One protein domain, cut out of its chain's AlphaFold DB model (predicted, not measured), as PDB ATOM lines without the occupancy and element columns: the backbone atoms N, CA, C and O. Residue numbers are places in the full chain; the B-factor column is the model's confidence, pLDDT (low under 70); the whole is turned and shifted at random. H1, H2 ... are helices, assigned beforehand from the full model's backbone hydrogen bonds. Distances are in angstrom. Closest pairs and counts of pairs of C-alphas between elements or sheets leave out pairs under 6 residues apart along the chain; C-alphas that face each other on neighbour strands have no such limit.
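This is residues 7 to 73 of the 73 residues of an uncharacterized protein of Myxococcus hansupus (UniProt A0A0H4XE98). The longest helix, H1, stands between a small helical hairpin, H2 and H3, on one side and H4 on the other, which starts on H1 and points away from it. H3 runs nearly along H1, and residues 67 to 73 stick out past H4's contact with H1. The printed part has 67 residues with four named helices, in the order H1, H2, H3, H4, and no named strand; the class is all helix. The whole is only just compact, close to loose, with a radius of gyration of the C-alphas of 12.7 A, and its outline is flat: the C-alphas span 40 by 33 by 17 A along their three main axes.

H1 is residues 10 to 26, 24.2 A long, from C-alpha 10 at (26.541, -24.251, -4.326). H2 is residues 31 to 39 and H3 residues 46 to 54. H4 is residues 61 to 71, 15.5 A long, to C-alpha 71 at (1.541, -16.482, -14.954).

H1 touches H3 with its residues 17 to 24 alone, at a shallow tilt of 12 degrees, the same way; the closest C-alphas, of His 24 and Thr 54, are 6.1 A apart. H1 and H2 are close but not clearly touching, the closest C-alphas, of Leu 25 and Leu 31, being 6.2 A apart. H2 and H3 touch as a hairpin, opposite ways at a shallow tilt of 32 degrees, only just short of steep; the closest C-alphas, of Met 38 and Ala 53, are 4.8 A apart. H1 touches H4 with its residues 16 to 23 alone, at a steep tilt of 69.7 degrees, only just short of about perpendicular; the closest C-alphas, of Gln 20 and Pro 62, are 5.8 A apart. The packing is mostly aligned, but only just: of the 3 touching pairs of helices, 2 are at a shallow tilt. H4 is apart from H2 and H3. In H1, H2, H3 and H4 every O i to N i+4 pair is within hydrogen-bond range.

The two farthest C-alphas, of Ser 43 and Arg 73, are 41.3 A apart. The printed part has no cut and no long link. Residues 7 and 73 have a pLDDT under 70.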
ATOM      1  N   TYR A   7      29.454 -24.961   0.934       66.31
ATOM      2  CA  TYR A   7      28.400 -25.815   0.363       66.31
ATOM      3  C   TYR A   7      27.061 -25.096   0.148       66.31
ATOM      4  O   TYR A   7      26.341 -25.356  -0.808       66.31
ATOM      5  N   LEU A   8      26.709 -24.164   1.038       77.88
ATOM      6  CA  LEU A   8      25.448 -23.432   0.924       77.88
ATOM      7  C   LEU A   8      25.327 -22.572  -0.355       77.88
ATOM      8  O   LEU A   8      24.246 -22.589  -0.942       77.88
ATOM      9  N   PRO A   9      26.366 -21.849  -0.825       77.88
ATOM     10  CA  PRO A   9      26.279 -21.114  -2.091       77.88
ATOM     11  C   PRO A   9      26.216 -22.023  -3.329       77.88
ATOM     12  O   PRO A   9      25.741 -21.574  -4.372       77.88
ATOM     13  N   ASP A  10      26.614 -23.293  -3.217       83.00
ATOM     14  CA  ASP A  10      26.541 -24.251  -4.326       83.00
ATOM     15  C   ASP A  10      25.097 -24.699  -4.609       83.00
ATOM     16  O   ASP A  10      24.768 -25.029  -5.747       83.00
ATOM     17  N   TYR A  11      24.200 -24.663  -3.613       87.94
ATOM     18  CA  TYR A  11      22.792 -25.053  -3.786       87.94
ATOM     19  C   TYR A  11      22.045 -24.200  -4.817       87.94
ATOM     20  O   TYR A  11      21.446 -24.781  -5.723       87.94
ATOM     21  N   PRO A  12      22.055 -22.853  -4.734       90.38
ATOM     22  CA  PRO A  12      21.454 -22.016  -5.766       90.38
ATOM     23  C   PRO A  12      21.966 -22.342  -7.172       90.38
ATOM     24  O   PRO A  12      21.161 -22.487  -8.089       90.38
ATOM     25  N   LEU A  13      23.281 -22.525  -7.341       91.12
ATOM     26  CA  LEU A  13      23.867 -22.897  -8.631       91.12
ATOM     27  C   LEU A  13      23.393 -24.279  -9.093       91.12
ATOM     28  O   LEU A  13      22.987 -24.433 -10.243       91.12
ATOM     29  N   GLY A  14      23.377 -25.264  -8.192       93.25
ATOM     30  CA  GLY A  14      22.862 -26.602  -8.463       93.25
ATOM     31  C   GLY A  14      21.395 -26.591  -8.891       93.25
ATOM     32  O   GLY A  14      21.033 -27.281  -9.840       93.25
ATOM     33  N   HIS A  15      20.557 -25.762  -8.262       95.19
ATOM     34  CA  HIS A  15      19.154 -25.604  -8.645       95.19
ATOM     35  C   HIS A  15      18.987 -24.969 -10.031       95.19
ATOM     36  O   HIS A  15      18.151 -25.436 -10.805       95.19
ATOM     37  N   LEU A  16      19.790 -23.955 -10.375       96.31
ATOM     38  CA  LEU A  16      19.776 -23.360 -11.717       96.31
ATOM     39  C   LEU A  16      20.191 -24.372 -12.790       96.31
ATOM     40  O   LEU A  16      19.504 -24.526 -13.799       96.31
ATOM     41  N   ILE A  17      21.285 -25.095 -12.543       96.69
ATOM     42  CA  ILE A  17      21.793 -26.145 -13.429       96.69
ATOM     43  C   ILE A  17      20.741 -27.237 -13.633       96.69
ATOM     44  O   ILE A  17      20.433 -27.575 -14.776       96.69
ATOM     45  N   ALA A  18      20.165 -27.759 -12.546       96.44
ATOM     46  CA  ALA A  18      19.154 -28.810 -12.608       96.44
ATOM     47  C   ALA A  18      17.951 -28.372 -13.451       96.44
ATOM     48  O   ALA A  18      17.572 -29.072 -14.389       96.44
ATOM     49  N   PHE A  19      17.417 -27.174 -13.196       97.44
ATOM     50  CA  PHE A  19      16.272 -26.651 -13.938       97.44
ATOM     51  C   PHE A  19      16.585 -26.455 -15.431       97.44
ATOM     52  O   PHE A  19      15.790 -26.820 -16.298       97.44
ATOM     53  N   GLN A  20      17.760 -25.906 -15.756       97.06
ATOM     54  CA  GLN A  20      18.191 -25.710 -17.141       97.06
ATOM     55  C   GLN A  20      18.365 -27.044 -17.884       97.06
ATOM     56  O   GLN A  20      17.953 -27.155 -19.042       97.06
ATOM     57  N   ILE A  21      18.931 -28.062 -17.229       96.06
ATOM     58  CA  ILE A  21      19.061 -29.414 -17.786       96.06
ATOM     59  C   ILE A  21      17.688 -30.049 -17.997       96.06
ATOM     60  O   ILE A  21      17.450 -30.615 -19.059       96.06
ATOM     61  N   GLU A  22      16.768 -29.938 -17.040       95.12
ATOM     62  CA  GLU A  22      15.407 -30.460 -17.184       95.12
ATOM     63  C   GLU A  22      14.680 -29.837 -18.381       95.12
ATOM     64  O   GLU A  22      14.101 -30.555 -19.198       95.12
ATOM     65  N   GLU A  23      14.743 -28.514 -18.534       94.88
ATOM     66  CA  GLU A  23      14.151 -27.811 -19.677       94.88
ATOM     67  C   GLU A  23      14.784 -28.220 -21.012       94.88
ATOM     68  O   GLU A  23      14.086 -28.350 -22.022       94.88
ATOM     69  N   HIS A  24      16.098 -28.455 -21.029       94.56
ATOM     70  CA  HIS A  24      16.797 -28.981 -22.199       94.56
ATOM     71  C   HIS A  24      16.350 -30.410 -22.528       94.56
ATOM     72  O   HIS A  24      15.989 -30.697 -23.671       94.56
ATOM     73  N   LEU A  25      16.304 -31.292 -21.528       94.38
ATOM     74  CA  LEU A  25      15.907 -32.692 -21.673       94.38
ATOM     75  C   LEU A  25      14.452 -32.836 -22.125       94.38
ATOM     76  O   LEU A  25      14.186 -33.673 -22.975       94.38
ATOM     77  N   LYS A  26      13.521 -31.988 -21.667       91.38
ATOM     78  CA  LYS A  26      12.124 -31.985 -22.156       91.38
ATOM     79  C   LYS A  26      12.015 -31.757 -23.668       91.38
ATOM     80  O   LYS A  26      11.039 -32.177 -24.285       91.38
ATOM     81  N   ARG A  27      12.999 -31.085 -24.275       87.94
ATOM     82  CA  ARG A  27      13.063 -30.818 -25.723       87.94
ATOM     83  C   ARG A  27      13.774 -31.930 -26.499       87.94
ATOM     84  O   ARG A  27      13.803 -31.888 -27.728       87.94
ATOM     85  N   LYS A  28      14.383 -32.898 -25.811       81.19
ATOM     86  CA  LYS A  28      15.154 -34.000 -26.393       81.19
ATOM     87  C   LYS A  28      14.438 -35.325 -26.126       81.19
ATOM     88  O   LYS A  28      13.902 -35.554 -25.055       81.19
ATOM     89  N   GLY A  29      14.402 -36.211 -27.121       78.56
ATOM     90  CA  GLY A  29      13.640 -37.460 -27.007       78.56
ATOM     91  C   GLY A  29      14.255 -38.481 -26.041       78.56
ATOM     92  O   GLY A  29      13.558 -39.025 -25.191       78.56
ATOM     93  N   SER A  30      15.558 -38.761 -26.168       88.69
ATOM     94  CA  SER A  30      16.236 -39.798 -25.373       88.69
ATOM     95  C   SER A  30      16.935 -39.204 -24.151       88.69
ATOM     96  O   SER A  30      18.030 -38.658 -24.272       88.69
ATOM     97  N   LEU A  31      16.319 -39.336 -22.972       89.00
ATOM     98  CA  LEU A  31      16.864 -38.807 -21.717       89.00
ATOM     99  C   LEU A  31      18.209 -39.445 -21.347       89.00
ATOM    100  O   LEU A  31      19.148 -38.729 -21.023       89.00
ATOM    101  N   GLY A  32      18.308 -40.777 -21.409       91.94
ATOM    102  CA  GLY A  32      19.511 -41.500 -20.984       91.94
ATOM    103  C   GLY A  32      20.730 -41.165 -21.840       91.94
ATOM    104  O   GLY A  32      21.761 -40.766 -21.309       91.94
ATOM    105  N   ALA A  33      20.581 -41.251 -23.166       94.69
ATOM    106  CA  ALA A  33      21.672 -40.953 -24.093       94.69
ATOM    107  C   ALA A  33      22.088 -39.476 -24.030       94.69
ATOM    108  O   ALA A  33      23.274 -39.158 -24.105       94.69
ATOM    109  N   GLU A  34      21.122 -38.568 -23.867       95.38
ATOM    110  CA  GLU A  34      21.426 -37.146 -23.755       95.38
ATOM    111  C   GLU A  34      22.127 -36.828 -22.434       95.38
ATOM    112  O   GLU A  34      23.104 -36.086 -22.429       95.38
ATOM    113  N   PHE A  35      21.697 -37.429 -21.322       93.62
ATOM    114  CA  PHE A  35      22.377 -37.265 -20.041       93.62
ATOM    115  C   PHE A  35      23.802 -37.819 -20.066       93.62
ATOM    116  O   PHE A  35      24.722 -37.141 -19.616       93.62
ATOM    117  N   GLU A  36      24.007 -39.001 -20.647       95.31
ATOM    118  CA  GLU A  36      25.336 -39.597 -20.794       95.31
ATOM    119  C   GLU A  36      26.261 -38.708 -21.641       95.31
ATOM    120  O   GLU A  36      27.371 -38.390 -21.212       95.31
ATOM    121  N   ARG A  37      25.776 -38.190 -22.782       95.50
ATOM    122  CA  ARG A  37      26.512 -37.209 -23.599       95.50
ATOM    123  C   ARG A  37      26.974 -36.019 -22.756       95.50
ATOM    124  O   ARG A  37      28.145 -35.660 -22.815       95.50
ATOM    125  N   MET A  38      26.079 -35.430 -21.960       95.44
ATOM    126  CA  MET A  38      26.403 -34.284 -21.102       95.44
ATOM    127  C   MET A  38      27.417 -34.656 -20.009       95.44
ATOM    128  O   MET A  38      28.386 -33.931 -19.795       95.44
ATOM    129  N   ALA A  39      27.226 -35.785 -19.323       94.56
ATOM    130  CA  ALA A  39      28.026 -36.187 -18.165       94.56
ATOM    131  C   ALA A  39      29.457 -36.638 -18.516       94.56
ATOM    132  O   ALA A  39      30.334 -36.612 -17.653       94.56
ATOM    133  N   THR A  40      29.721 -37.017 -19.770       97.00
ATOM    134  CA  THR A  40      31.073 -37.407 -20.222       97.00
ATOM    135  C   THR A  40      32.045 -36.228 -20.372       97.00
ATOM    136  O   THR A  40      33.257 -36.439 -20.437       97.00
ATOM    137  N   TYR A  41      31.555 -34.985 -20.378       97.12
ATOM    138  CA  TYR A  41      32.375 -33.782 -20.535       97.12
ATOM    139  C   TYR A  41      32.774 -33.168 -19.177       97.12
ATOM    140  O   TYR A  41      32.238 -32.151 -18.751       97.12
ATOM    141  N   GLY A  42      33.698 -33.812 -18.459       94.25
ATOM    142  CA  GLY A  42      34.157 -33.378 -17.128       94.25
ATOM    143  C   GLY A  42      35.444 -32.538 -17.116       94.25
ATOM    144  O   GLY A  42      36.008 -32.214 -18.155       94.25
ATOM    145  N   SER A  43      35.945 -32.235 -15.908       96.19
ATOM    146  CA  SER A  43      37.197 -31.478 -15.673       96.19
ATOM    147  C   SER A  43      37.210 -30.066 -16.291       96.19
ATOM    148  O   SER A  43      38.233 -29.568 -16.752       96.19
ATOM    149  N   VAL A  44      36.047 -29.410 -16.289       96.81
ATOM    150  CA  VAL A  44      35.828 -28.057 -16.820       96.81
ATOM    151  C   VAL A  44      34.996 -27.222 -15.842       96.81
ATOM    152  O   VAL A  44      34.437 -27.748 -14.879       96.81
ATOM    153  N   THR A  45      34.904 -25.911 -16.077       95.94
ATOM    154  CA  THR A  45      34.045 -25.019 -15.283       95.94
ATOM    155  C   THR A  45      32.555 -25.302 -15.537       95.94
ATOM    156  O   THR A  45      32.208 -25.800 -16.613       95.94
ATOM    157  N   PRO A  46      31.650 -24.952 -14.598       94.38
ATOM    158  CA  PRO A  46      30.211 -25.156 -14.776       94.38
ATOM    159  C   PRO A  46      29.660 -24.530 -16.058       94.38
ATOM    160  O   PRO A  46      28.899 -25.176 -16.768       94.38
ATOM    161  N   ASP A  47      30.087 -23.314 -16.404       96.94
ATOM    162  CA  ASP A  47      29.647 -22.657 -17.638       96.94
ATOM    163  C   ASP A  47      30.105 -23.405 -18.883       96.94
ATOM    164  O   ASP A  47      29.315 -23.628 -19.797       96.94
ATOM    165  N   GLN A  48      31.367 -23.837 -18.922       98.19
ATOM    166  CA  GLN A  48      31.891 -24.570 -20.068       98.19
ATOM    167  C   GLN A  48      31.194 -25.927 -20.228       98.19
ATOM    168  O   GLN A  48      30.871 -26.328 -21.349       98.19
ATOM    169  N   TRP A  49      30.900 -26.605 -19.117       97.81
ATOM    170  CA  TRP A  49      30.087 -27.815 -19.125       97.81
ATOM    171  C   TRP A  49      28.663 -27.552 -19.623       97.81
ATOM    172  O   TRP A  49      28.196 -28.237 -20.531       97.81
ATOM    173  N   MET A  50      27.988 -26.524 -19.101       97.75
ATOM    174  CA  MET A  50      26.613 -26.186 -19.478       97.75
ATOM    175  C   MET A  50      26.487 -25.741 -20.936       97.75
ATOM    176  O   MET A  50      25.501 -26.097 -21.588       97.75
ATOM    177  N   VAL A  51      27.492 -25.050 -21.487       97.94
ATOM    178  CA  VAL A  51      27.552 -24.713 -22.916       97.94
ATOM    179  C   VAL A  51      27.623 -25.984 -23.763       97.94
ATOM    180  O   VAL A  51      26.871 -26.108 -24.727       97.94
ATOM    181  N   HIS A  52      28.458 -26.959 -23.393       97.06
ATOM    182  CA  HIS A  52      28.507 -28.257 -24.078       97.06
ATOM    183  C   HIS A  52      27.189 -29.043 -23.938       97.06
ATOM    184  O   HIS A  52      26.708 -29.677 -24.887       97.06
ATOM    185  N   ALA A  53      26.600 -29.006 -22.744       96.00
ATOM    186  CA  ALA A  53      25.433 -29.796 -22.397       96.00
ATOM    187  C   ALA A  53      24.146 -29.258 -23.040       96.00
ATOM    188  O   ALA A  53      23.432 -29.996 -23.721       96.00
ATOM    189  N   THR A  54      23.887 -27.963 -22.874       95.44
ATOM    190  CA  THR A  54      22.604 -27.310 -23.182       95.44
ATOM    191  C   THR A  54      22.697 -26.233 -24.268       95.44
ATOM    192  O   THR A  54      21.672 -25.746 -24.740       95.44
ATOM    193  N   GLY A  55      23.911 -25.863 -24.691       96.31
ATOM    194  CA  GLY A  55      24.158 -24.804 -25.678       96.31
ATOM    195  C   GLY A  55      24.261 -23.389 -25.095       96.31
ATOM    196  O   GLY A  55      24.424 -22.439 -25.855       96.31
ATOM    197  N   ALA A  56      24.175 -23.230 -23.771       97.38
ATOM    198  CA  ALA A  56      24.248 -21.944 -23.076       97.38
ATOM    199  C   ALA A  56      24.969 -22.092 -21.720       97.38
ATOM    200  O   ALA A  56      24.944 -23.187 -21.155       97.38
ATOM    201  N   PRO A  57      25.592 -21.026 -21.176       97.88
ATOM    202  CA  PRO A  57      26.187 -21.057 -19.835       97.88
ATOM    203  C   PRO A  57      25.120 -21.245 -18.745       97.88
ATOM    204  O   PRO A  57      23.920 -21.281 -19.042       97.88
ATOM    205  N   VAL A  58      25.540 -21.356 -17.481       97.31
ATOM    206  CA  VAL A  58      24.608 -21.396 -16.345       97.31
ATOM    207  C   VAL A  58      23.777 -20.113 -16.346       97.31
ATOM    208  O   VAL A  58      24.319 -19.009 -16.384       97.31
ATOM    209  N   SER A  59      22.448 -20.238 -16.307       96.62
ATOM    210  CA  SER A  59      21.564 -19.074 -16.333       96.62
ATOM    211  C   SER A  59      20.265 -19.289 -15.557       96.62
ATOM    212  O   SER A  59      19.712 -20.385 -15.522       96.62
ATOM    213  N   ALA A  60      19.738 -18.206 -14.978       97.06
ATOM    214  CA  ALA A  60      18.391 -18.163 -14.403       97.06
ATOM    215  C   ALA A  60      17.287 -18.013 -15.462       97.06
ATOM    216  O   ALA A  60      16.107 -18.180 -15.171       97.06
ATOM    217  N   GLU A  61      17.665 -17.730 -16.703       97.31
ATOM    218  CA  GLU A  61      16.758 -17.455 -17.807       97.31
ATOM    219  C   GLU A  61      15.716 -18.578 -18.069       97.31
ATOM    220  O   GLU A  61      14.542 -18.262 -18.282       97.31
ATOM    221  N   PRO A  62      16.049 -19.890 -18.031       96.25
ATOM    222  CA  PRO A  62      15.042 -20.947 -18.160       96.25
ATOM    223  C   PRO A  62      13.987 -20.913 -17.046       96.25
ATOM    224  O   PRO A  62      12.806 -21.108 -17.327       96.25
ATOM    225  N   LEU A  63      14.406 -20.625 -15.809       96.81
ATOM    226  CA  LEU A  63      13.518 -20.523 -14.651       96.81
ATOM    227  C   LEU A  63      12.593 -19.307 -14.769       96.81
ATOM    228  O   LEU A  63      11.394 -19.430 -14.532       96.81
ATOM    229  N   LEU A  64      13.136 -18.157 -15.182       97.25
ATOM    230  CA  LEU A  64      12.362 -16.931 -15.394       97.25
ATOM    231  C   LEU A  64      11.292 -17.123 -16.472       97.25
ATOM    232  O   LEU A  64      10.120 -16.867 -16.210       97.25
ATOM    233  N   ARG A  65      11.647 -17.694 -17.631       96.62
ATOM    234  CA  ARG A  65      10.664 -18.013 -18.681       96.62
ATOM    235  C   ARG A  65       9.589 -18.989 -18.212       96.62
ATOM    236  O   ARG A  65       8.425 -18.850 -18.574       96.62
ATOM    237  N   ALA A  66       9.960 -20.001 -17.427       96.25
ATOM    238  CA  ALA A  66       8.989 -20.942 -16.880       96.25
ATOM    239  C   ALA A  66       8.014 -20.258 -15.907       96.25
ATOM    240  O   ALA A  66       6.817 -20.545 -15.946       96.25
ATOM    241  N   ALA A  67       8.508 -19.333 -15.079       97.12
ATOM    242  CA  ALA A  67       7.680 -18.528 -14.189       97.12
ATOM    243  C   ALA A  67       6.735 -17.601 -14.970       97.12
ATOM    244  O   ALA A  67       5.541 -17.576 -14.684       97.12
ATOM    245  N   GLU A  68       7.231 -16.905 -15.997       97.75
ATOM    246  CA  GLU A  68       6.411 -16.074 -16.891       97.75
ATOM    247  C   GLU A  68       5.293 -16.889 -17.553       97.75
ATOM    248  O   GLU A  68       4.120 -16.523 -17.467       97.75
ATOM    249  N   ASN A  69       5.627 -18.051 -18.124       95.94
ATOM    250  CA  ASN A  69       4.648 -18.950 -18.736       95.94
ATOM    251  C   ASN A  69       3.566 -19.402 -17.741       95.94
ATOM    252  O   ASN A  69       2.398 -19.533 -18.115       95.94
ATOM    253  N   ALA A  70       3.936 -19.640 -16.478       97.06
ATOM    254  CA  ALA A  70       3.001 -20.039 -15.428       97.06
ATOM    255  C   ALA A  70       2.022 -18.919 -15.033       97.06
ATOM    256  O   ALA A  70       0.920 -19.230 -14.590       97.06
ATOM    257  N   LEU A  71       2.397 -17.647 -15.216       97.00
ATOM    258  CA  LEU A  71       1.541 -16.482 -14.954       97.00
ATOM    259  C   LEU A  71       0.582 -16.161 -16.110       97.00
ATOM    260  O   LEU A  71      -0.426 -15.497 -15.898       97.00
ATOM    261  N   THR A  72       0.897 -16.602 -17.330       92.88
ATOM    262  CA  THR A  72       0.056 -16.394 -18.526       92.88
ATOM    263  C   THR A  72      -0.999 -17.485 -18.751       92.88
ATOM    264  O   THR A  72      -1.662 -17.494 -19.789       92.88
ATOM    265  N   ARG A  73      -1.139 -18.415 -17.802       56.53
ATOM    266  CA  ARG A  73      -2.216 -19.412 -17.752       56.53
ATOM    267  C   ARG A  73      -3.419 -18.880 -16.989       56.53
ATOM    268  O   ARG A  73      -4.540 -19.226 -17.416       56.53
TER     269      ARG A  73